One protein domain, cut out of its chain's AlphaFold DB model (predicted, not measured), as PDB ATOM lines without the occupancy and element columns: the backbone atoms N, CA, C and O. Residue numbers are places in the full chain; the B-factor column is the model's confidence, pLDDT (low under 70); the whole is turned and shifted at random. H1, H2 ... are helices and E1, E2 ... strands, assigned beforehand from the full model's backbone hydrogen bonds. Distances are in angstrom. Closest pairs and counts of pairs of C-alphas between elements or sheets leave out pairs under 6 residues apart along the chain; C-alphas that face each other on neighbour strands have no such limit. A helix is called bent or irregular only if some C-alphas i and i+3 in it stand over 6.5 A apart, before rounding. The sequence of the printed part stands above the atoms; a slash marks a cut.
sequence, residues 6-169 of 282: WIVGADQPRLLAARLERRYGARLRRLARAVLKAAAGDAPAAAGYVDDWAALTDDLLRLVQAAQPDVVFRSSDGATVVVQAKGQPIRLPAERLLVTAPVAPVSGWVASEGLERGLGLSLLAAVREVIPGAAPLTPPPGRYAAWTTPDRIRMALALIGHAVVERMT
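Overview. This is residues 6 to 169 of the 282 residues of an uncharacterized protein of Candidatus Rokubacteria bacterium (UniProt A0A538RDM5). A small sheet of three strands, E1, E2 and E3, packs on the last part of the long helix H3 at one end of a helical body. Arm H2b folds back beside H3 as a hairpin, H6 crosses the first part of H3, and the kinked H5 packs across H2a and H2b. The printed part has 164 residues with named elements in the order H1 H2 H3 E1 E2 E3 H4 H5 H6, mostly helix; the sheet, E1 E2 E3, is antiparallel. The whole is compact, with a radius of gyration of the C-alphas of 15.6 A and spans of 46 by 36 by 27 A.

Arrangement. E1, residues 72 to 74, E2, 80 to 82, and E3, 90 to 92, form a meander, each strand the antiparallel neighbour of the one before; N 73 and O 81, 3.0 A, and N 82 and O 90, 2.9 A, are within hydrogen-bond range. H3, residues 43 to 67, is on one face of this sheet, giving two layers; their closest C-alphas are Gln 65 and Val 72, 5.0 A. H2, residues 13 to 38, one helix by its hydrogen bonds, is bent, with C-alphas 23 and 26 8.5 A apart; its arms are H2a, 13 to 23, and H2b, 26 to 38. H2b and H3 form a helical hairpin at a shallow tilt of 32 degrees, closest at C-alphas Ala 34 and Ala 45, 5.0 A. H6, residues 150 to 169, touches residues 43 to 50 of H3 at a steep tilt of 66 degrees, closest at C-alphas Ile 160 and Ala 46, 4.9 A. H5, residues 108 to 129, is irregular, with C-alphas 112 and 115 9.0 A apart; it touches H2a, closest at C-alphas Arg 117 and Ala 17, 5.6 A. H1, residues 6 to 9, and H4, 95 to 98, touch H3. Every O i to N i+4 pair is within hydrogen-bond range in H2a, H2b, H3 and H6, and 14 of 18 in H5.

Along the chain. H1 begins at C-alpha 6 (-41.389, -44.508, 7.246), and H6, 28.6 A long, ends at C-alpha 169 (-59.300, -16.425, 10.839). H3 measures 36.4 A, H2b 18.4 A, H5 15.7 A and H2a 15.2 A.

Size, cuts and confidence. The C-alphas farthest apart, Ala 40 and Lys 86, are 47.7 A apart. The printed part has no cut; H5 to H6 is a long link of 20 residues. Residues 74 to 81, 83 to 95 and 142 have pLDDT under 70.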
ATOM      1  N   TRP A   6     -42.431 -45.417   6.779       83.62
ATOM      2  CA  TRP A   6     -41.389 -44.508   7.246       83.62
ATOM      3  C   TRP A   6     -41.930 -43.225   7.887       83.62
ATOM      4  O   TRP A   6     -41.205 -42.599   8.659       83.62
ATOM      5  N   ILE A   7     -43.171 -42.832   7.586       84.75
ATOM      6  CA  ILE A   7     -43.764 -41.601   8.112       84.75
ATOM      7  C   ILE A   7     -43.944 -41.672   9.634       84.75
ATOM      8  O   ILE A   7     -43.716 -40.677  10.310       84.75
ATOM      9  N   VAL A   8     -44.223 -42.865  10.174       84.19
ATOM     10  CA  VAL A   8     -44.465 -43.098  11.608       84.19
ATOM     11  C   VAL A   8     -43.310 -43.798  12.330       84.19
ATOM     12  O   VAL A   8     -43.128 -43.562  13.516       84.19
ATOM     13  N   GLY A   9     -42.520 -44.639  11.646       80.00
ATOM     14  CA  GLY A   9     -41.619 -45.587  12.325       80.00
ATOM     15  C   GLY A   9     -40.129 -45.512  11.986       80.00
ATOM     16  O   GLY A   9     -39.360 -46.283  12.544       80.00
ATOM     17  N   ALA A  10     -39.688 -44.644  11.068       76.06
ATOM     18  CA  ALA A  10     -38.253 -44.506  10.783       76.06
ATOM     19  C   ALA A  10     -37.597 -43.489  11.730       76.06
ATOM     20  O   ALA A  10     -38.128 -42.396  11.917       76.06
ATOM     21  N   ASP A  11     -36.447 -43.833  12.290       73.06
ATOM     22  CA  ASP A  11     -35.741 -43.097  13.345       73.06
ATOM     23  C   ASP A  11     -34.553 -42.273  12.827       73.06
ATOM     24  O   ASP A  11     -34.227 -41.246  13.410       73.06
ATOM     25  N   GLN A  12     -33.933 -42.660  11.707       86.31
ATOM     26  CA  GLN A  12     -32.761 -41.956  11.174       86.31
ATOM     27  C   GLN A  12     -33.130 -40.644  10.448       86.31
ATOM     28  O   GLN A  12     -33.635 -40.693   9.315       86.31
ATOM     29  N   PRO A  13     -32.802 -39.457  11.001       86.94
ATOM     30  CA  PRO A  13     -33.255 -38.180  10.443       86.94
ATOM     31  C   PRO A  13     -32.722 -37.900   9.038       86.94
ATOM     32  O   PRO A  13     -33.452 -37.398   8.187       86.94
ATOM     33  N   ARG A  14     -31.482 -38.308   8.737       86.88
ATOM     34  CA  ARG A  14     -30.889 -38.151   7.398       86.88
ATOM     35  C   ARG A  14     -31.637 -38.941   6.324       86.88
ATOM     36  O   ARG A  14     -31.855 -38.441   5.221       86.88
ATOM     37  N   LEU A  15     -32.067 -40.164   6.640       89.25
ATOM     38  CA  LEU A  15     -32.869 -40.971   5.717       89.25
ATOM     39  C   LEU A  15     -34.265 -40.371   5.526       89.25
ATOM     40  O   LEU A  15     -34.791 -40.387   4.412       89.25
ATOM     41  N   LEU A  16     -34.857 -39.822   6.590       91.94
ATOM     42  CA  LEU A  16     -36.127 -39.099   6.514       91.94
ATOM     43  C   LEU A  16     -36.010 -37.851   5.636       91.94
ATOM     44  O   LEU A  16     -36.839 -37.663   4.748       91.94
ATOM     45  N   ALA A  17     -34.954 -37.056   5.817       91.56
ATOM     46  CA  ALA A  17     -34.674 -35.873   5.012       91.56
ATOM     47  C   ALA A  17     -34.560 -36.222   3.524       91.56
ATOM     48  O   ALA A  17     -35.231 -35.617   2.690       91.56
ATOM     49  N   ALA A  18     -33.789 -37.262   3.190       91.31
ATOM     50  CA  ALA A  18     -33.633 -37.727   1.813       91.31
ATOM     51  C   ALA A  18     -34.955 -38.234   1.206       91.31
ATOM     52  O   ALA A  18     -35.224 -38.029   0.021       91.31
ATOM     53  N   ARG A  19     -35.811 -38.892   2.003       92.56
ATOM     54  CA  ARG A  19     -37.143 -39.341   1.561       92.56
ATOM     55  C   ARG A  19     -38.093 -38.169   1.326       92.56
ATOM     56  O   ARG A  19     -38.780 -38.154   0.303       92.56
ATOM     57  N   LEU A  20     -38.112 -37.198   2.238       93.62
ATOM     58  CA  LEU A  20     -38.886 -35.965   2.104       93.62
ATOM     59  C   LEU A  20     -38.446 -35.180   0.873       93.62
ATOM     60  O   LEU A  20     -39.290 -34.790   0.075       93.62
ATOM     61  N   GLU A  21     -37.145 -35.018   0.655       93.75
ATOM     62  CA  GLU A  21     -36.607 -34.341  -0.523       93.75
ATOM     63  C   GLU A  21     -36.967 -35.072  -1.820       93.75
ATOM     64  O   GLU A  21     -37.445 -34.452  -2.770       93.75
ATOM     65  N   ARG A  22     -36.822 -36.401  -1.859       94.06
ATOM     66  CA  ARG A  22     -37.185 -37.192  -3.042       94.06
ATOM     67  C   ARG A  22     -38.663 -37.045  -3.405       94.06
ATOM     68  O   ARG A  22     -39.002 -37.057  -4.584       94.06
ATOM     69  N   ARG A  23     -39.546 -36.943  -2.407       94.62
ATOM     70  CA  ARG A  23     -40.999 -36.874  -2.618       94.62
ATOM     71  C   ARG A  23     -41.523 -35.446  -2.800       94.62
ATOM     72  O   ARG A  23     -42.438 -35.243  -3.589       94.62
ATOM     73  N   TYR A  24     -40.960 -34.479  -2.082       96.19
ATOM     74  CA  TYR A  24     -41.484 -33.117  -1.941       96.19
ATOM     75  C   TYR A  24     -40.455 -32.024  -2.258       96.19
ATOM     76  O   TYR A  24     -40.721 -30.853  -2.001       96.19
ATOM     77  N   GLY A  25     -39.296 -32.354  -2.837       96.00
ATOM     78  CA  GLY A  25     -38.175 -31.422  -3.006       96.00
ATOM     79  C   GLY A  25     -38.534 -30.106  -3.702       96.00
ATOM     80  O   GLY A  25     -38.071 -29.048  -3.291       96.00
ATOM     81  N   ALA A  26     -39.422 -30.129  -4.702       96.75
ATOM     82  CA  ALA A  26     -39.903 -28.901  -5.340       96.75
ATOM     83  C   ALA A  26     -40.675 -27.985  -4.368       96.75
ATOM     84  O   ALA A  26     -40.477 -26.769  -4.387       96.75
ATOM     85  N   ARG A  27     -41.516 -28.556  -3.496       96.69
ATOM     86  CA  ARG A  27     -42.267 -27.807  -2.477       96.69
ATOM     87  C   ARG A  27     -41.359 -27.345  -1.337       96.69
ATOM     88  O   ARG A  27     -41.470 -26.198  -0.931       96.69
ATOM     89  N   LEU A  28     -40.422 -28.177  -0.881       97.62
ATOM     90  CA  LEU A  28     -39.445 -27.793   0.150       97.62
ATOM     91  C   LEU A  28     -38.567 -26.617  -0.303       97.62
ATOM     92  O   LEU A  28     -38.361 -25.672   0.456       97.62
ATOM     93  N   ARG A  29     -38.134 -26.614  -1.570       98.06
ATOM     94  CA  ARG A  29     -37.451 -25.464  -2.183       98.06
ATOM     95  C   ARG A  29     -38.316 -24.209  -2.198       98.06
ATOM     96  O   ARG A  29     -37.815 -23.119  -1.942       98.06
ATOM     97  N   ARG A  30     -39.605 -24.344  -2.522       97.75
ATOM     98  CA  ARG A  30     -40.542 -23.216  -2.545       97.75
ATOM     99  C   ARG A  30     -40.747 -22.634  -1.145       97.75
ATOM    100  O   ARG A  30     -40.596 -21.426  -0.996       97.75
ATOM    101  N   LEU A  31     -40.943 -23.486  -0.138       97.94
ATOM    102  CA  LEU A  31     -41.006 -23.099   1.274       97.94
ATOM    103  C   LEU A  31     -39.746 -22.337   1.708       97.94
ATOM    104  O   LEU A  31     -39.848 -21.224   2.212       97.94
ATOM    105  N   ALA A  32     -38.553 -22.885   1.454       98.00
ATOM    106  CA  ALA A  32     -37.298 -22.233   1.827       98.00
ATOM    107  C   ALA A  32     -37.124 -20.862   1.151       98.00
ATOM    108  O   ALA A  32     -36.744 -19.889   1.802       98.00
ATOM    109  N   ARG A  33     -37.448 -20.747  -0.145       98.31
ATOM    110  CA  ARG A  33     -37.420 -19.457  -0.857       98.31
ATOM    111  C   ARG A  33     -38.425 -18.465  -0.285       98.31
ATOM    112  O   ARG A  33     -38.104 -17.286  -0.185       98.31
ATOM    113  N   ALA A  34     -39.619 -18.924   0.070       98.38
ATOM    114  CA  ALA A  34     -40.654 -18.086   0.654       98.38
ATOM    115  C   ALA A  34     -40.222 -17.530   2.021       98.38
ATOM    116  O   ALA A  34     -40.362 -16.334   2.252       98.38
ATOM    117  N   VAL A  35     -39.564 -18.342   2.862       98.19
ATOM    118  CA  VAL A  35     -38.935 -17.879   4.115       98.19
ATOM    119  C   VAL A  35     -37.895 -16.786   3.854       98.19
ATOM    120  O   VAL A  35     -37.905 -15.755   4.522       98.19
ATOM    121  N   LEU A  36     -37.008 -16.978   2.871       98.31
ATOM    122  CA  LEU A  36     -35.975 -15.987   2.536       98.31
ATOM    123  C   LEU A  36     -36.565 -14.671   2.009       98.31
ATOM    124  O   LEU A  36     -36.035 -13.601   2.304       98.31
ATOM    125  N   LYS A  37     -37.665 -14.735   1.256       98.38
ATOM    126  CA  LYS A  37     -38.395 -13.552   0.786       98.38
ATOM    127  C   LYS A  37     -39.137 -12.844   1.920       98.38
ATOM    128  O   LYS A  37     -39.025 -11.628   2.038       98.38
ATOM    129  N   ALA A  38     -39.801 -13.587   2.803       97.25
ATOM    130  CA  ALA A  38     -40.417 -13.029   4.006       97.25
ATOM    131  C   ALA A  38     -39.368 -12.333   4.891       97.25
ATOM    132  O   ALA A  38     -39.578 -11.220   5.358       97.25
ATOM    133  N   ALA A  39     -38.177 -12.920   5.034       97.56
ATOM    134  CA  ALA A  39     -37.038 -12.292   5.708       97.56
ATOM    135  C   ALA A  39     -36.574 -10.973   5.056       97.56
ATOM    136  O   ALA A  39     -35.937 -10.156   5.720       97.56
ATOM    137  N   ALA A  40     -36.881 -10.759   3.776       97.75
ATOM    138  CA  ALA A  40     -36.645  -9.513   3.054       97.75
ATOM    139  C   ALA A  40     -37.848  -8.543   3.085       97.75
ATOM    140  O   ALA A  40     -37.778  -7.490   2.459       97.75
ATOM    141  N   GLY A  41     -38.922  -8.869   3.816       95.94
ATOM    142  CA  GLY A  41     -40.118  -8.032   3.969       95.94
ATOM    143  C   GLY A  41     -41.273  -8.353   3.011       95.94
ATOM    144  O   GLY A  41     -42.247  -7.608   2.965       95.94
ATOM    145  N   ASP A  42     -41.192  -9.439   2.239       97.88
ATOM    146  CA  ASP A  42     -42.236  -9.844   1.287       97.88
ATOM    147  C   ASP A  42     -43.390 -10.568   2.013       97.88
ATOM    148  O   ASP A  42     -43.326 -11.771   2.283       97.88
ATOM    149  N   ALA A  43     -44.444  -9.821   2.363       95.12
ATOM    150  CA  ALA A  43     -45.638 -10.362   3.021       95.12
ATOM    151  C   ALA A  43     -46.405 -11.391   2.156       95.12
ATOM    152  O   ALA A  43     -46.736 -12.457   2.682       95.12
ATOM    153  N   PRO A  44     -46.624 -11.177   0.839       96.88
ATOM    154  CA  PRO A  44     -47.182 -12.214  -0.036       96.88
ATOM    155  C   PRO A  44     -46.393 -13.530  -0.025       96.88
ATOM    156  O   PRO A  44     -46.987 -14.610  -0.047       96.88
ATOM    157  N   ALA A  45     -45.059 -13.479   0.049       97.88
ATOM    158  CA  ALA A  45     -44.260 -14.694   0.187       97.88
ATOM    159  C   ALA A  45     -44.482 -15.401   1.534       97.88
ATOM    160  O   ALA A  45     -44.481 -16.631   1.570       97.88
ATOM    161  N   ALA A  46     -44.706 -14.661   2.623       97.38
ATOM    162  CA  ALA A  46     -45.061 -15.250   3.913       97.38
ATOM    163  C   ALA A  46     -46.421 -15.969   3.862       97.38
ATOM    164  O   ALA A  46     -46.523 -17.095   4.345       97.38
ATOM    165  N   ALA A  47     -47.428 -15.385   3.204       95.25
ATOM    166  CA  ALA A  47     -48.710 -16.053   2.962       95.25
ATOM    167  C   ALA A  47     -48.539 -17.336   2.129       95.25
ATOM    168  O   ALA A  47     -48.968 -18.413   2.544       95.25
ATOM    169  N   GLY A  48     -47.787 -17.261   1.024       96.69
ATOM    170  CA  GLY A  48     -47.485 -18.431   0.193       96.69
ATOM    171  C   GLY A  48     -46.725 -19.539   0.939       96.69
ATOM    172  O   GLY A  48     -46.969 -20.722   0.704       96.69
ATOM    173  N   TYR A  49     -45.841 -19.179   1.878       98.00
ATOM    174  CA  TYR A  49     -45.198 -20.143   2.775       98.00
ATOM    175  C   TYR A  49     -46.225 -20.887   3.638       98.00
ATOM    176  O   TYR A  49     -46.159 -22.112   3.741       98.00
ATOM    177  N   VAL A  50     -47.171 -20.166   4.247       96.12
ATOM    178  CA  VAL A  50     -48.206 -20.752   5.113       96.12
ATOM    179  C   VAL A  50     -49.126 -21.685   4.315       96.12
ATOM    180  O   VAL A  50     -49.450 -22.777   4.791       96.12
ATOM    181  N   ASP A  51     -49.484 -21.318   3.085       93.06
ATOM    182  CA  ASP A  51     -50.286 -22.161   2.191       93.06
ATOM    183  C   ASP A  51     -49.565 -23.462   1.826       93.06
ATOM    184  O   ASP A  51     -50.126 -24.558   1.921       93.06
ATOM    185  N   ASP A  52     -48.287 -23.363   1.460       95.12
ATOM    186  CA  ASP A  52     -47.459 -24.526   1.153       95.12
ATOM    187  C   ASP A  52     -47.227 -25.424   2.368       95.12
ATOM    188  O   ASP A  52     -47.164 -26.651   2.230       95.12
ATOM    189  N   TRP A  53     -47.102 -24.821   3.551       95.31
ATOM    190  CA  TRP A  53     -46.966 -25.531   4.814       95.31
ATOM    191  C   TRP A  53     -48.230 -26.334   5.118       95.31
ATOM    192  O   TRP A  53     -48.146 -27.531   5.404       95.31
ATOM    193  N   ALA A  54     -49.406 -25.715   4.986       90.44
ATOM    194  CA  ALA A  54     -50.692 -26.381   5.159       90.44
ATOM    195  C   ALA A  54     -50.870 -27.530   4.151       90.44
ATOM    196  O   ALA A  54     -51.198 -28.651   4.535       90.44
ATOM    197  N   ALA A  55     -50.554 -27.297   2.875       90.19
ATOM    198  CA  ALA A  55     -50.647 -28.326   1.840       90.19
ATOM    199  C   ALA A  55     -49.682 -29.502   2.081       90.19
ATOM    200  O   ALA A  55     -50.025 -30.662   1.843       90.19
ATOM    201  N   LEU A  56     -48.455 -29.235   2.548       93.25
ATOM    202  CA  LEU A  56     -47.521 -30.294   2.934       93.25
ATOM    203  C   LEU A  56     -48.006 -31.054   4.171       93.25
ATOM    204  O   LEU A  56     -47.878 -32.275   4.207       93.25
ATOM    205  N   THR A  57     -48.594 -30.358   5.141       90.69
ATOM    206  CA  THR A  57     -49.195 -30.970   6.334       90.69
ATOM    207  C   THR A  57     -50.268 -31.976   5.931       90.69
ATOM    208  O   THR A  57     -50.198 -33.139   6.327       90.69
ATOM    209  N   ASP A  58     -51.198 -31.572   5.066       86.31
ATOM    210  CA  ASP A  58     -52.254 -32.445   4.553       86.31
ATOM    211  C   ASP A  58     -51.709 -33.664   3.806       86.31
ATOM    212  O   ASP A  58     -52.199 -34.783   3.973       86.31
ATOM    213  N   ASP A  59     -50.668 -33.480   2.993       90.25
ATOM    214  CA  ASP A  59     -50.018 -34.586   2.294       90.25
ATOM    215  C   ASP A  59     -49.384 -35.591   3.262       90.25
ATOM    216  O   ASP A  59     -49.491 -36.799   3.040       90.25
ATOM    217  N   LEU A  60     -48.727 -35.117   4.325       89.62
ATOM    218  CA  LEU A  60     -48.117 -35.984   5.332       89.62
ATOM    219  C   LEU A  60     -49.184 -36.705   6.163       89.62
ATOM    220  O   LEU A  60     -49.063 -37.911   6.363       89.62
ATOM    221  N   LEU A  61     -50.258 -36.024   6.567       85.44
ATOM    222  CA  LEU A  61     -51.376 -36.644   7.285       85.44
ATOM    223  C   LEU A  61     -52.069 -37.726   6.448       85.44
ATOM    224  O   LEU A  61     -52.369 -38.800   6.967       85.44
ATOM    225  N   ARG A  62     -52.234 -37.515   5.135       85.06
ATOM    226  CA  ARG A  62     -52.739 -38.557   4.221       85.06
ATOM    227  C   ARG A  62     -51.827 -39.784   4.170       85.06
ATOM    228  O   ARG A  62     -52.312 -40.909   4.081       85.06
ATOM    229  N   LEU A  63     -50.507 -39.593   4.240       88.06
ATOM    230  CA  LEU A  63     -49.564 -40.713   4.320       88.06
ATOM    231  C   LEU A  63     -49.645 -41.445   5.659       88.06
ATOM    232  O   LEU A  63     -49.520 -42.669   5.667       88.06
ATOM    233  N   VAL A  64     -49.846 -40.719   6.763       86.00
ATOM    234  CA  VAL A  64     -50.061 -41.314   8.088       86.00
ATOM    235  C   VAL A  64     -51.335 -42.153   8.082       86.00
ATOM    236  O   VAL A  64     -51.266 -43.327   8.426       86.00
ATOM    237  N   GLN A  65     -52.460 -41.604   7.616       83.31
ATOM    238  CA  GLN A  65     -53.726 -42.335   7.491       83.31
ATOM    239  C   GLN A  65     -53.562 -43.609   6.653       83.31
ATOM    240  O   GLN A  65     -54.014 -44.677   7.047       83.31
ATOM    241  N   ALA A  66     -52.857 -43.535   5.520       84.56
ATOM    242  CA  ALA A  66     -52.589 -44.712   4.695       84.56
ATOM    243  C   ALA A  66     -51.673 -45.749   5.376       84.56
ATOM    244  O   ALA A  66     -51.675 -46.916   4.991       84.56
ATOM    245  N   ALA A  67     -50.841 -45.336   6.338       84.25
ATOM    246  CA  ALA A  67     -49.965 -46.227   7.096       84.25
ATOM    247  C   ALA A  67     -50.638 -46.809   8.353       84.25
ATOM    248  O   ALA A  67     -50.265 -47.902   8.771       84.25
ATOM    249  N   GLN A  68     -51.585 -46.083   8.950       81.12
ATOM    250  CA  GLN A  68     -52.283 -46.437  10.188       81.12
ATOM    251  C   GLN A  68     -53.783 -46.080  10.098       81.12
ATOM    252  O   GLN A  68     -54.244 -45.176  10.802       81.12
ATOM    253  N   PRO A  69     -54.560 -46.769   9.241       78.38
ATOM    254  CA  PRO A  69     -55.967 -46.433   9.000       78.38
ATOM    255  C   PRO A  69     -56.847 -46.578  10.250       78.38
ATOM    256  O   PRO A  69     -57.818 -45.844  10.397       78.38
ATOM    257  N   ASP A  70     -56.472 -47.469  11.172       73.38
ATOM    258  CA  ASP A  70     -57.216 -47.722  12.414       73.38
ATOM    259  C   ASP A  70     -56.935 -46.674  13.507       73.38
ATOM    260  O   ASP A  70     -57.685 -46.550  14.474       73.38
ATOM    261  N   VAL A  71     -55.842 -45.915  13.363       74.25
ATOM    262  CA  VAL A  71     -55.386 -44.916  14.345       74.25
ATOM    263  C   VAL A  71     -55.720 -43.504  13.883       74.25
ATOM    264  O   VAL A  71     -55.983 -42.640  14.714       74.25
ATOM    265  N   VAL A  72     -55.715 -43.245  12.574       75.25
ATOM    266  CA  VAL A  72     -55.910 -41.906  12.016       75.25
ATOM    267  C   VAL A  72     -56.925 -41.953  10.892       75.25
ATOM    268  O   VAL A  72     -56.718 -42.633   9.891       75.25
ATOM    269  N   PHE A  73     -57.985 -41.160  11.009       72.88
ATOM    270  CA  PHE A  73     -58.988 -41.013   9.961       72.88
ATOM    271  C   PHE A  73     -59.407 -39.557   9.796       72.88
ATOM    272  O   PHE A  73     -59.268 -38.742  10.705       72.88
ATOM    273  N   ARG A  74     -59.926 -39.210   8.617       68.56
ATOM    274  CA  ARG A  74     -60.596 -37.921   8.420       68.56
ATOM    275  C   ARG A  74     -62.068 -38.049   8.780       68.56
ATOM    276  O   ARG A  74     -62.741 -38.972   8.331       68.56
ATOM    277  N   SER A  75     -62.535 -37.118   9.598       64.19
ATOM    278  CA  SER A  75     -63.947 -36.932   9.914       64.19
ATOM    279  C   SER A  75     -64.689 -36.293   8.729       64.19
ATOM    280  O   SER A  75     -64.066 -35.744   7.818       64.19
ATOM    281  N   SER A  76     -66.022 -36.377   8.735       52.28
ATOM    282  CA  SER A  76     -66.923 -35.800   7.722       52.28
ATOM    283  C   SER A  76     -66.769 -34.284   7.565       52.28
ATOM    284  O   SER A  76     -66.945 -33.759   6.472       52.28
ATOM    285  N   ASP A  77     -66.382 -33.600   8.639       53.41
ATOM    286  CA  ASP A  77     -66.064 -32.167   8.695       53.41
ATOM    287  C   ASP A  77     -64.624 -31.834   8.246       53.41
ATOM    288  O   ASP A  77     -64.170 -30.701   8.381       53.41
ATOM    289  N   GLY A  78     -63.872 -32.814   7.731       60.84
ATOM    290  CA  GLY A  78     -62.500 -32.634   7.255       60.84
ATOM    291  C   GLY A  78     -61.431 -32.616   8.353       60.84
ATOM    292  O   GLY A  78     -60.240 -32.613   8.025       60.84
ATOM    293  N   ALA A  79     -61.812 -32.670   9.636       63.81
ATOM    294  CA  ALA A  79     -60.863 -32.730  10.743       63.81
ATOM    295  C   ALA A  79     -60.114 -34.071  10.766       63.81
ATOM    296  O   ALA A  79     -60.673 -35.128  10.458       63.81
ATOM    297  N   THR A  80     -58.845 -34.049  11.179       69.25
ATOM    298  CA  THR A  80     -58.098 -35.292  11.408       69.25
ATOM    299  C   THR A  80     -58.448 -35.817  12.791       69.25
ATOM    300  O   THR A  80     -58.275 -35.122  13.787       69.25
ATOM    301  N   VAL A  81     -58.952 -37.040  12.867       66.38
ATOM    302  CA  VAL A  81     -59.264 -37.720  14.121       66.38
ATOM    303  C   VAL A  81     -58.205 -38.766  14.384       66.38
ATOM    304  O   VAL A  81     -57.846 -39.541  13.498       66.38
ATOM    305  N   VAL A  82     -57.711 -38.773  15.616       72.75
ATOM    306  CA  VAL A  82     -56.666 -39.677  16.064       72.75
ATOM    307  C   VAL A  82     -57.168 -40.489  17.249       72.75
ATOM    308  O   VAL A  82     -57.554 -39.938  18.279       72.75
ATOM    309  N   VAL A  83     -57.166 -41.809  17.105       65.06
ATOM    310  CA  VAL A  83     -57.590 -42.761  18.132       65.06
ATOM    311  C   VAL A  83     -56.396 -43.100  19.012       65.06
ATOM    312  O   VAL A  83     -55.393 -43.638  18.549       65.06
ATOM    313  N   GLN A  84     -56.490 -42.795  20.304       62.81
ATOM    314  CA  GLN A  84     -55.504 -43.254  21.278       62.81
ATOM    315  C   GLN A  84     -55.886 -44.650  21.773       62.81
ATOM    316  O   GLN A  84     -57.036 -44.876  22.133       62.81
ATOM    317  N   ALA A  85     -54.917 -45.566  21.866       55.56
ATOM    318  CA  ALA A  85     -55.138 -46.982  22.201       55.56
ATOM    319  C   ALA A  85     -55.894 -47.253  23.526       55.56
ATOM    320  O   ALA A  85     -56.311 -48.382  23.763       55.56
ATOM    321  N   LYS A  86     -56.055 -46.247  24.400       56.09
ATOM    322  CA  LYS A  86     -56.817 -46.316  25.664       56.09
ATOM    323  C   LYS A  86     -57.586 -45.021  25.995       56.09
ATOM    324  O   LYS A  86     -57.910 -44.789  27.155       56.09
ATOM    325  N   GLY A  87     -57.821 -44.143  25.016       57.41
ATOM    326  CA  GLY A  87     -58.384 -42.806  25.246       57.41
ATOM    327  C   GLY A  87     -59.522 -42.464  24.291       57.41
ATOM    328  O   GLY A  87     -59.722 -43.138  23.282       57.41
ATOM    329  N   GLN A  88     -60.266 -41.398  24.599       56.25
ATOM    330  CA  GLN A  88     -61.261 -40.882  23.660       56.25
ATOM    331  C   GLN A  88     -60.577 -40.396  22.368       56.25
ATOM    332  O   GLN A  88     -59.480 -39.832  22.447       56.25
ATOM    333  N   PRO A  89     -61.194 -40.593  21.187       67.12
ATOM    334  CA  PRO A  89     -60.676 -40.061  19.934       67.12
ATOM    335  C   PRO A  89     -60.412 -38.559  20.045       67.12
ATOM    336  O   PRO A  89     -61.294 -37.780  20.406       67.12
ATOM    337  N   ILE A  90     -59.189 -38.146  19.722       66.25
ATOM    338  CA  ILE A  90     -58.801 -36.741  19.723       66.25
ATOM    339  C   ILE A  90     -59.046 -36.193  18.326       66.25
ATOM    340  O   ILE A  90     -58.420 -36.618  17.355       66.25
ATOM    341  N   ARG A  91     -59.940 -35.210  18.222       66.19
ATOM    342  CA  ARG A  91     -60.052 -34.388  17.017       66.19
ATOM    343  C   ARG A  91     -58.913 -33.373  16.999       66.19
ATOM    344  O   ARG A  91     -58.811 -32.523  17.883       66.19
ATOM    345  N   LEU A  92     -58.059 -33.470  15.990       65.25
ATOM    346  CA  LEU A  92     -56.993 -32.525  15.711       65.25
ATOM    347  C   LEU A  92     -57.450 -31.589  14.585       65.25
ATOM    348  O   LEU A  92     -57.508 -32.013  13.425       65.25
ATOM    349  N   PRO A  93     -57.772 -30.323  14.900       63.47
ATOM    350  CA  PRO A  93     -57.936 -29.313  13.865       63.47
ATOM    351  C   PRO A  93     -56.630 -29.206  13.065       63.47
ATOM    352  O   PRO A  93     -55.543 -29.219  13.656       63.47
ATOM    353  N   ALA A  94     -56.713 -29.110  11.735       62.31
ATOM    354  CA  ALA A  94     -55.538 -28.945  10.868       62.31
ATOM    355  C   ALA A  94     -54.710 -27.706  11.276       62.31
ATOM    356  O   ALA A  94     -53.481 -27.681  11.195       62.31
ATOM    357  N   GLU A  95     -55.395 -26.713  11.836       67.62
ATOM    358  CA  GLU A  95     -54.873 -25.483  12.412       67.62
ATOM    359  C   GLU A  95     -53.862 -25.727  13.544       67.62
ATOM    360  O   GLU A  95     -52.967 -24.911  13.753       67.62
ATOM    361  N   ARG A  96     -53.941 -26.861  14.256       74.62
ATOM    362  CA  ARG A  96     -52.991 -27.193  15.331       74.62
ATOM    363  C   ARG A  96     -51.579 -27.453  14.808       74.62
ATOM    364  O   ARG A  96     -50.616 -27.203  15.521       74.62
ATOM    365  N   LEU A  97     -51.431 -27.946  13.583       83.94
ATOM    366  CA  LEU A  97     -50.107 -28.107  12.974       83.94
ATOM    367  C   LEU A  97     -49.648 -26.819  12.285       83.94
ATOM    368  O   LEU A  97     -48.446 -26.571  12.172       83.94
ATOM    369  N   LEU A  98     -50.588 -25.951  11.901       87.25
ATOM    370  CA  LEU A  98     -50.288 -24.650  11.311       87.25
ATOM    371  C   LEU A  98     -49.556 -23.715  12.287       87.25
ATOM    372  O   LEU A  98     -48.663 -22.985  11.868       87.25
ATOM    373  N   VAL A  99     -49.849 -23.785  13.592       87.00
ATOM    374  CA  VAL A  99     -49.170 -22.944  14.602       87.00
ATOM    375  C   VAL A  99     -47.674 -23.239  14.754       87.00
ATOM    376  O   VAL A  99     -46.950 -22.447  15.349       87.00
ATOM    377  N   THR A 100     -47.184 -24.350  14.197       91.25
ATOM    378  CA  THR A 100     -45.747 -24.671  14.178       91.25
ATOM    379  C   THR A 100     -45.001 -23.974  13.034       91.25
ATOM    380  O   THR A 100     -43.779 -23.823  13.092       91.25
ATOM    381  N   ALA A 101     -45.725 -23.489  12.019       93.81
ATOM    382  CA  ALA A 101     -45.153 -22.880  10.823       93.81
ATOM    383  C   ALA A 101     -44.249 -21.665  11.111       93.81
ATOM    384  O   ALA A 101     -43.188 -21.592  10.483       93.81
ATOM    385  N   PRO A 102     -44.578 -20.744  12.048       93.38
ATOM    386  CA  PRO A 102     -43.736 -19.583  12.328       93.38
ATOM    387  C   PRO A 102     -42.391 -19.965  12.931       93.38
ATOM    388  O   PRO A 102     -41.391 -19.361  12.585       93.38
ATOM    389  N   VAL A 103     -42.332 -20.984  13.789       91.69
ATOM    390  CA  VAL A 103     -41.093 -21.365  14.490       91.69
ATOM    391  C   VAL A 103     -40.239 -22.369  13.712       91.69
ATOM    392  O   VAL A 103     -39.055 -22.538  14.004       91.69
ATOM    393  N   ALA A 104     -40.791 -23.014  12.683       94.25
ATOM    394  CA  ALA A 104     -40.068 -23.995  11.881       94.25
ATOM    395  C   ALA A 104     -38.770 -23.462  11.229       94.25
ATOM    396  O   ALA A 104     -37.765 -24.179  11.292       94.25
ATOM    397  N   PRO A 105     -38.702 -22.225  10.683       95.38
ATOM    398  CA  PRO A 105     -37.469 -21.658  10.132       95.38
ATOM    399  C   PRO A 105     -36.316 -21.544  11.133       95.38
ATOM    400  O   PRO A 105     -35.161 -21.503  10.721       95.38
ATOM    401  N   VAL A 106     -36.601 -21.493  12.437       92.81
ATOM    402  CA  VAL A 106     -35.582 -21.380  13.497       92.81
ATOM    403  C   VAL A 106     -35.367 -22.674  14.280       92.81
ATOM    404  O   VAL A 106     -34.622 -22.703  15.256       92.81
ATOM    405  N   SER A 107     -35.993 -23.762  13.837       92.06
ATOM    406  CA  SER A 107     -35.863 -25.080  14.452       92.06
ATOM    407  C   SER A 107     -34.429 -25.629  14.408       92.06
ATOM    408  O   SER A 107     -33.651 -25.352  13.490       92.06
ATOM    409  N   GLY A 108     -34.105 -26.519  15.353       92.44
ATOM    410  CA  GLY A 108     -32.836 -27.258  15.340       92.44
ATOM    411  C   GLY A 108     -32.655 -28.145  14.097       92.44
ATOM    412  O   GLY A 108     -31.526 -28.442  13.702       92.44
ATOM    413  N   TRP A 109     -33.746 -28.516  13.415       93.81
ATOM    414  CA  TRP A 109     -33.687 -29.207  12.124       93.81
ATOM    415  C   TRP A 109     -33.161 -28.310  11.007       93.81
ATOM    416  O   TRP A 109     -32.299 -28.733  10.243       93.81
ATOM    417  N   VAL A 110     -33.601 -27.052  10.941       94.81
ATOM    418  CA  VAL A 110     -33.030 -26.080   9.994       94.81
ATOM    419  C   VAL A 110     -31.563 -25.806  10.312       94.81
ATOM    420  O   VAL A 110     -30.744 -25.696   9.401       94.81
ATOM    421  N   ALA A 111     -31.201 -25.767  11.593       92.00
ATOM    422  CA  ALA A 111     -29.814 -25.579  12.008       92.00
ATOM    423  C   ALA A 111     -28.889 -26.766  11.658       92.00
ATOM    424  O   ALA A 111     -27.672 -26.596  11.575       92.00
ATOM    425  N   SER A 112     -29.432 -27.973  11.475       91.25
ATOM    426  CA  SER A 112     -28.656 -29.187  11.181       91.25
ATOM    427  C   SER A 112     -28.663 -29.581   9.705       91.25
ATOM    428  O   SER A 112     -27.634 -30.022   9.202       91.25
ATOM    429  N   GLU A 113     -29.784 -29.394   9.011       92.56
ATOM    430  CA  GLU A 113     -30.007 -29.887   7.643       92.56
ATOM    431  C   GLU A 113     -30.261 -28.752   6.628       92.56
ATOM    432  O   GLU A 113     -30.513 -29.005   5.449       92.56
ATOM    433  N   GLY A 114     -30.191 -27.491   7.070       93.25
ATOM    434  CA  GLY A 114     -30.496 -26.312   6.260       93.25
ATOM    435  C   GLY A 114     -32.000 -26.068   6.100       93.25
ATOM    436  O   GLY A 114     -32.831 -26.879   6.507       93.25
ATOM    437  N   LEU A 115     -32.370 -24.929   5.500       94.12
ATOM    438  CA  LEU A 115     -33.773 -24.502   5.383       94.12
ATOM    439  C   LEU A 115     -34.660 -25.536   4.679       94.12
ATOM    440  O   LEU A 115     -35.701 -25.901   5.206       94.12
ATOM    441  N   GLU A 116     -34.256 -26.042   3.514       95.38
ATOM    442  CA  GLU A 116     -35.112 -26.919   2.701       95.38
ATOM    443  C   GLU A 116     -35.469 -28.229   3.414       95.38
ATOM    444  O   GLU A 116     -36.644 -28.534   3.630       95.38
ATOM    445  N   ARG A 117     -34.453 -29.006   3.803       95.19
ATOM    446  CA  ARG A 117     -34.647 -30.294   4.480       95.19
ATOM    447  C   ARG A 117     -35.136 -30.104   5.912       95.19
ATOM    448  O   ARG A 117     -35.995 -30.859   6.366       95.19
ATOM    449  N   GLY A 118     -34.632 -29.082   6.600       95.12
ATOM    450  CA  GLY A 118     -34.982 -28.783   7.981       95.12
ATOM    451  C   GLY A 118     -36.448 -28.406   8.167       95.12
ATOM    452  O   GLY A 118     -37.070 -28.899   9.098       95.12
ATOM    453  N   LEU A 119     -37.038 -27.618   7.258       96.38
ATOM    454  CA  LEU A 119     -38.475 -27.307   7.298       96.38
ATOM    455  C   LEU A 119     -39.330 -28.576   7.165       96.38
ATOM    456  O   LEU A 119     -40.283 -28.763   7.920       96.38
ATOM    457  N   GLY A 120     -38.956 -29.479   6.253       95.75
ATOM    458  CA  GLY A 120     -39.642 -30.761   6.085       95.75
ATOM    459  C   GLY A 120     -39.543 -31.660   7.321       95.75
ATOM    460  O   GLY A 120     -40.539 -32.259   7.723       95.75
ATOM    461  N   LEU A 121     -38.359 -31.746   7.936       95.50
ATOM    462  CA  LEU A 121     -38.154 -32.517   9.168       95.50
ATOM    463  C   LEU A 121     -38.897 -31.916  10.361       95.50
ATOM    464  O   LEU A 121     -39.478 -32.667  11.137       95.50
ATOM    465  N   SER A 122     -38.932 -30.590  10.481       94.75
ATOM    466  CA  SER A 122     -39.698 -29.899  11.524       94.75
ATOM    467  C   SER A 122     -41.184 -30.179  11.422       94.75
ATOM    468  O   SER A 122     -41.808 -30.509  12.428       94.75
ATOM    469  N   LEU A 123     -41.747 -30.126  10.214       94.62
ATOM    470  CA  LEU A 123     -43.146 -30.484  10.025       94.62
ATOM    471  C   LEU A 123     -43.394 -31.969  10.317       94.62
ATOM    472  O   LEU A 123     -44.372 -32.308  10.974       94.62
ATOM    473  N   LEU A 124     -42.511 -32.865   9.865       94.25
ATOM    474  CA  LEU A 124     -42.642 -34.293  10.155       94.25
ATOM    475  C   LEU A 124     -42.574 -34.582  11.661       94.25
ATOM    476  O   LEU A 124     -43.327 -35.422  12.148       94.25
ATOM    477  N   ALA A 125     -41.699 -33.892  12.394       93.25
ATOM    478  CA  ALA A 125     -41.618 -33.994  13.845       93.25
ATOM    479  C   ALA A 125     -42.934 -33.550  14.499       93.25
ATOM    480  O   ALA A 125     -43.511 -34.324  15.257       93.25
ATOM    481  N   ALA A 126     -43.469 -32.386  14.113       91.00
ATOM    482  CA  ALA A 126     -44.759 -31.892  14.603       91.00
ATOM    483  C   ALA A 126     -45.924 -32.847  14.282       91.00
ATOM    484  O   ALA A 126     -46.790 -33.084  15.121       91.00
ATOM    485  N   VAL A 127     -45.936 -33.444  13.083       89.31
ATOM    486  CA  VAL A 127     -46.916 -34.479  12.722       89.31
ATOM    487  C   VAL A 127     -46.769 -35.690  13.642       89.31
ATOM    488  O   VAL A 127     -47.761 -36.177  14.160       89.31
ATOM    489  N   ARG A 128     -45.554 -36.183  13.892       89.44
ATOM    490  CA  ARG A 128     -45.345 -37.357  14.755       89.44
ATOM    491  C   ARG A 128     -45.713 -37.110  16.213       89.44
ATOM    492  O   ARG A 128     -46.219 -38.025  16.848       89.44
ATOM    493  N   GLU A 129     -45.521 -35.897  16.724       88.12
ATOM    494  CA  GLU A 129     -45.930 -35.532  18.088       88.12
ATOM    495  C   GLU A 129     -47.433 -35.705  18.326       88.12
ATOM    496  O   GLU A 129     -47.853 -35.982  19.450       88.12
ATOM    497  N   VAL A 130     -48.251 -35.569  17.280       81.81
ATOM    498  CA  VAL A 130     -49.705 -35.709  17.400       81.81
ATOM    499  C   VAL A 130     -50.217 -37.123  17.102       81.81
ATOM    500  O   VAL A 130     -51.406 -37.376  17.289       81.81
ATOM    501  N   ILE A 131     -49.351 -38.051  16.671       82.19
ATOM    502  CA  ILE A 131     -49.721 -39.434  16.336       82.19
ATOM    503  C   ILE A 131     -49.270 -40.408  17.442       82.19
ATOM    504  O   ILE A 131     -48.070 -40.594  17.656       82.19
ATOM    505  N   PRO A 132     -50.207 -41.091  18.128       77.81
ATOM    506  CA  PRO A 132     -49.903 -42.107  19.125       77.81
ATOM    507  C   PRO A 132     -49.015 -43.219  18.568       77.81
ATOM    508  O   PRO A 132     -49.289 -43.788  17.514       77.81
ATOM    509  N   GLY A 133     -47.955 -43.552  19.303       79.62
ATOM    510  CA  GLY A 133     -47.034 -44.626  18.928       79.62
ATOM    511  C   GLY A 133     -46.104 -44.297  17.755       79.62
ATOM    512  O   GLY A 133     -45.340 -45.169  17.343       79.62
ATOM    513  N   ALA A 134     -46.125 -43.070  17.222       86.50
ATOM    514  CA  ALA A 134     -45.112 -42.635  16.271       86.50
ATOM    515  C   ALA A 134     -43.747 -42.487  16.963       86.50
ATOM    516  O   ALA A 134     -43.644 -41.989  18.085       86.50
ATOM    517  N   ALA A 135     -42.681 -42.909  16.280       88.31
ATOM    518  CA  ALA A 135     -41.322 -42.778  16.787       88.31
ATOM    519  C   ALA A 135     -40.936 -41.287  16.865       88.31
ATOM    520  O   ALA A 135     -41.014 -40.598  15.837       88.31
ATOM    521  N   PRO A 136     -40.505 -40.776  18.037       86.56
ATOM    522  CA  PRO A 136     -40.194 -39.361  18.206       86.56
ATOM    523  C   PRO A 136     -39.057 -38.935  17.274       86.56
ATOM    524  O   PRO A 136     -38.141 -39.705  16.982       86.56
ATOM    525  N   LEU A 137     -39.126 -37.693  16.795       90.31
ATOM    526  CA  LEU A 137     -38.128 -37.109  15.906       90.31
ATOM    527  C   LEU A 137     -37.582 -35.823  16.535       90.31
ATOM    528  O   LEU A 137     -38.139 -34.743  16.354       90.31
ATOM    529  N   THR A 138     -36.481 -35.944  17.276       88.06
ATOM    530  CA  THR A 138     -35.882 -34.836  18.037       88.06
ATOM    531  C   THR A 138     -34.684 -34.235  17.298       88.06
ATOM    532  O   THR A 138     -33.809 -34.991  16.863       88.06
ATOM    533  N   PRO A 139     -34.608 -32.899  17.136       86.06
ATOM    534  CA  PRO A 139     -33.462 -32.270  16.493       86.06
ATOM    535  C   PRO A 139     -32.194 -32.409  17.353       86.06
ATOM    536  O   PRO A 139     -32.290 -32.495  18.580       86.06
ATOM    537  N   PRO A 140     -30.996 -32.370  16.742       80.81
ATOM    538  CA  PRO A 140     -29.746 -32.311  17.493       80.81
ATOM    539  C   PRO A 140     -29.733 -31.095  18.439       80.81
ATOM    540  O   PRO A 140     -30.099 -29.995  18.008       80.81
ATOM    541  N   PRO A 141     -29.308 -31.251  19.705       77.25
ATOM    542  CA  PRO A 141     -29.297 -30.154  20.666       77.25
ATOM    543  C   PRO A 141     -28.255 -29.082  20.311       77.25
ATOM    544  O   PRO A 141     -27.262 -29.346  19.632       77.25
ATOM    545  N   GLY A 142     -28.465 -27.866  20.827       67.81
ATOM    546  CA  GLY A 142     -27.432 -26.826  20.886       67.81
ATOM    547  C   GLY A 142     -27.120 -26.105  19.572       67.81
ATOM    548  O   GLY A 142     -26.038 -25.539  19.441       67.81
ATOM    549  N   ARG A 143     -28.031 -26.113  18.590       73.19
ATOM    550  CA  ARG A 143     -27.847 -25.379  17.329       73.19
ATOM    551  C   ARG A 143     -28.994 -24.417  17.062       73.19
ATOM    552  O   ARG A 143     -30.155 -24.816  17.054       73.19
ATOM    553  N   TYR A 144     -28.640 -23.169  16.776       71.56
ATOM    554  CA  TYR A 144     -29.567 -22.147  16.307       71.56
ATOM    555  C   TYR A 144     -29.453 -22.007  14.793       71.56
ATOM    556  O   TYR A 144     -28.363 -22.086  14.225       71.56
ATOM    557  N   ALA A 145     -30.588 -21.814  14.129       78.31
ATOM    558  CA  ALA A 145     -30.619 -21.618  12.692       78.31
ATOM    559  C   ALA A 145     -30.012 -20.249  12.335       78.31
ATOM    560  O   ALA A 145     -30.545 -19.213  12.721       78.31
ATOM    561  N   ALA A 146     -28.908 -20.246  11.587       81.12
ATOM    562  CA  ALA A 146     -28.186 -19.035  11.187       81.12
ATOM    563  C   ALA A 146     -28.166 -18.870   9.657       81.12
ATOM    564  O   ALA A 146     -27.119 -18.706   9.041       81.12
ATOM    565  N   TRP A 147     -29.334 -18.964   9.020       88.88
ATOM    566  CA  TRP A 147     -29.468 -18.820   7.562       88.88
ATOM    567  C   TRP A 147     -29.553 -17.355   7.096       88.88
ATOM    568  O   TRP A 147     -29.562 -17.099   5.894       88.88
ATOM    569  N   THR A 148     -29.626 -16.392   8.022       92.00
ATOM    570  CA  THR A 148     -29.598 -14.942   7.756       92.00
ATOM    571  C   THR A 148     -29.297 -14.159   9.048       92.00
ATOM    572  O   THR A 148     -29.003 -14.756  10.084       92.00
ATOM    573  N   THR A 149     -29.369 -12.825   9.005       93.75
ATOM    574  CA  THR A 149     -29.177 -11.955  10.177       93.75
ATOM    575  C   THR A 149     -30.346 -12.047  11.173       93.75
ATOM    576  O   THR A 149     -31.484 -12.277  10.758       93.75
ATOM    577  N   PRO A 150     -30.127 -11.805  12.481       93.00
ATOM    578  CA  PRO A 150     -31.195 -11.853  13.485       93.00
ATOM    579  C   PRO A 150     -32.413 -10.978  13.154       93.00
ATOM    580  O   PRO A 150     -33.547 -11.394  13.373       93.00
ATOM    581  N   ASP A 151     -32.206  -9.796  12.574       93.44
ATOM    582  CA  ASP A 151     -33.294  -8.884  12.190       93.44
ATOM    583  C   ASP A 151     -34.166  -9.464  11.079       93.44
ATOM    584  O   ASP A 151     -35.393  -9.406  11.141       93.44
ATOM    585  N   ARG A 152     -33.532 -10.095  10.090       95.06
ATOM    586  CA  ARG A 152     -34.224 -10.770   8.994       95.06
ATOM    587  C   ARG A 152     -34.949 -12.029   9.463       95.06
ATOM    588  O   ARG A 152     -36.041 -12.312   8.979       95.06
ATOM    589  N   ILE A 153     -34.390 -12.749  10.440       92.25
ATOM    590  CA  ILE A 153     -35.095 -13.850  11.111       92.25
ATOM    591  C   ILE A 153     -36.348 -13.306  11.803       92.25
ATOM    592  O   ILE A 153     -37.439 -13.803  11.541       92.25
ATOM    593  N   ARG A 154     -36.222 -12.258  12.630       91.81
ATOM    594  CA  ARG A 154     -37.365 -11.633  13.317       91.81
ATOM    595  C   ARG A 154     -38.445 -11.172  12.336       91.81
ATOM    596  O   ARG A 154     -39.619 -11.430  12.586       91.81
ATOM    597  N   MET A 155     -38.051 -10.571  11.213       94.44
ATOM    598  CA  MET A 155     -38.971 -10.170  10.145       94.44
ATOM    599  C   MET A 155     -39.741 -11.366   9.568       94.44
ATOM    600  O   MET A 155     -40.968 -11.331   9.499       94.44
ATOM    601  N   ALA A 156     -39.046 -12.454   9.217       93.12
ATOM    602  CA  ALA A 156     -39.697 -13.660   8.706       93.12
ATOM    603  C   ALA A 156     -40.673 -14.267   9.723       93.12
ATOM    604  O   ALA A 156     -41.801 -14.587   9.358       93.12
ATOM    605  N   LEU A 157     -40.267 -14.393  10.994       91.88
ATOM    606  CA  LEU A 157     -41.127 -14.915  12.062       91.88
ATOM    607  C   LEU A 157     -42.401 -14.074  12.221       91.88
ATOM    608  O   LEU A 157     -43.488 -14.635  12.349       91.88
ATOM    609  N   ALA A 158     -42.273 -12.744  12.187       91.25
ATOM    610  CA  ALA A 158     -43.398 -11.827  12.328       91.25
ATOM    611  C   ALA A 158     -44.384 -11.941  11.156       91.25
ATOM    612  O   ALA A 158     -45.579 -12.128  11.384       91.25
ATOM    613  N   LEU A 159     -43.895 -11.889   9.911       93.12
ATOM    614  CA  LEU A 159     -44.753 -11.969   8.724       93.12
ATOM    615  C   LEU A 159     -45.417 -13.341   8.576       93.12
ATOM    616  O   LEU A 159     -46.606 -13.418   8.282       93.12
ATOM    617  N   ILE A 160     -44.683 -14.429   8.831       95.62
ATOM    618  CA  ILE A 160     -45.254 -15.783   8.818       95.62
ATOM    619  C   ILE A 160     -46.278 -15.936   9.947       95.62
ATOM    620  O   ILE A 160     -47.350 -16.494   9.728       95.62
ATOM    621  N   GLY A 161     -45.976 -15.428  11.146       89.38
ATOM    622  CA  GLY A 161     -46.911 -15.427  12.269       89.38
ATOM    623  C   GLY A 161     -48.215 -14.702  11.938       89.38
ATOM    624  O   GLY A 161     -49.290 -15.230  12.214       89.38
ATOM    625  N   HIS A 162     -48.129 -13.539  11.289       90.81
ATOM    626  CA  HIS A 162     -49.297 -12.792  10.833       90.81
ATOM    627  C   HIS A 162     -50.120 -13.584   9.810       90.81
ATOM    628  O   HIS A 162     -51.311 -13.792  10.026       90.81
ATOM    629  N   ALA A 163     -49.469 -14.132   8.781       92.62
ATOM    630  CA  ALA A 163     -50.128 -14.943   7.761       92.62
ATOM    631  C   ALA A 163     -50.813 -16.198   8.341       92.62
ATOM    632  O   ALA A 163     -51.881 -16.598   7.881       92.62
ATOM    633  N   VAL A 164     -50.243 -16.818   9.384       89.88
ATOM    634  CA  VAL A 164     -50.903 -17.921  10.108       89.88
ATOM    635  C   VAL A 164     -52.186 -17.442  10.785       89.88
ATOM    636  O   VAL A 164     -53.210 -18.116  10.684       89.88
ATOM    637  N   VAL A 165     -52.156 -16.291  11.464       86.00
ATOM    638  CA  VAL A 165     -53.338 -15.730  12.139       86.00
ATOM    639  C   VAL A 165     -54.435 -15.372  11.135       86.00
ATOM    640  O   VAL A 165     -55.596 -15.718  11.371       86.00
ATOM    641  N   GLU A 166     -54.080 -14.734  10.019       87.00
ATOM    642  CA  GLU A 166     -55.015 -14.414   8.933       87.00
ATOM    643  C   GLU A 166     -55.665 -15.687   8.388       87.00
ATOM    644  O   GLU A 166     -56.885 -15.837   8.466       87.00
ATOM    645  N   ARG A 167     -54.855 -16.678   7.992       86.31
ATOM    646  CA  ARG A 167     -55.359 -17.958   7.479       86.31
ATOM    647  C   ARG A 167     -56.254 -18.683   8.481       86.31
ATOM    648  O   ARG A 167     -57.276 -19.244   8.102       86.31
ATOM    649  N   MET A 168     -55.902 -18.697   9.768       81.56
ATOM    650  CA  MET A 168     -56.751 -19.306  10.802       81.56
ATOM    651  C   MET A 168     -58.074 -18.555  10.980       81.56
ATOM    652  O   MET A 168     -59.081 -19.161  11.346       81.56
ATOM    653  N   THR A 169     -58.084 -17.242  10.768       81.19
ATOM    654  CA  THR A 169     -59.300 -16.425  10.839       81.19
ATOM    655  C   THR A 169     -60.207 -16.720   9.646       81.19
ATOM    656  O   THR A 169     -61.392 -16.992   9.834       81.19
TER     657      THR A 169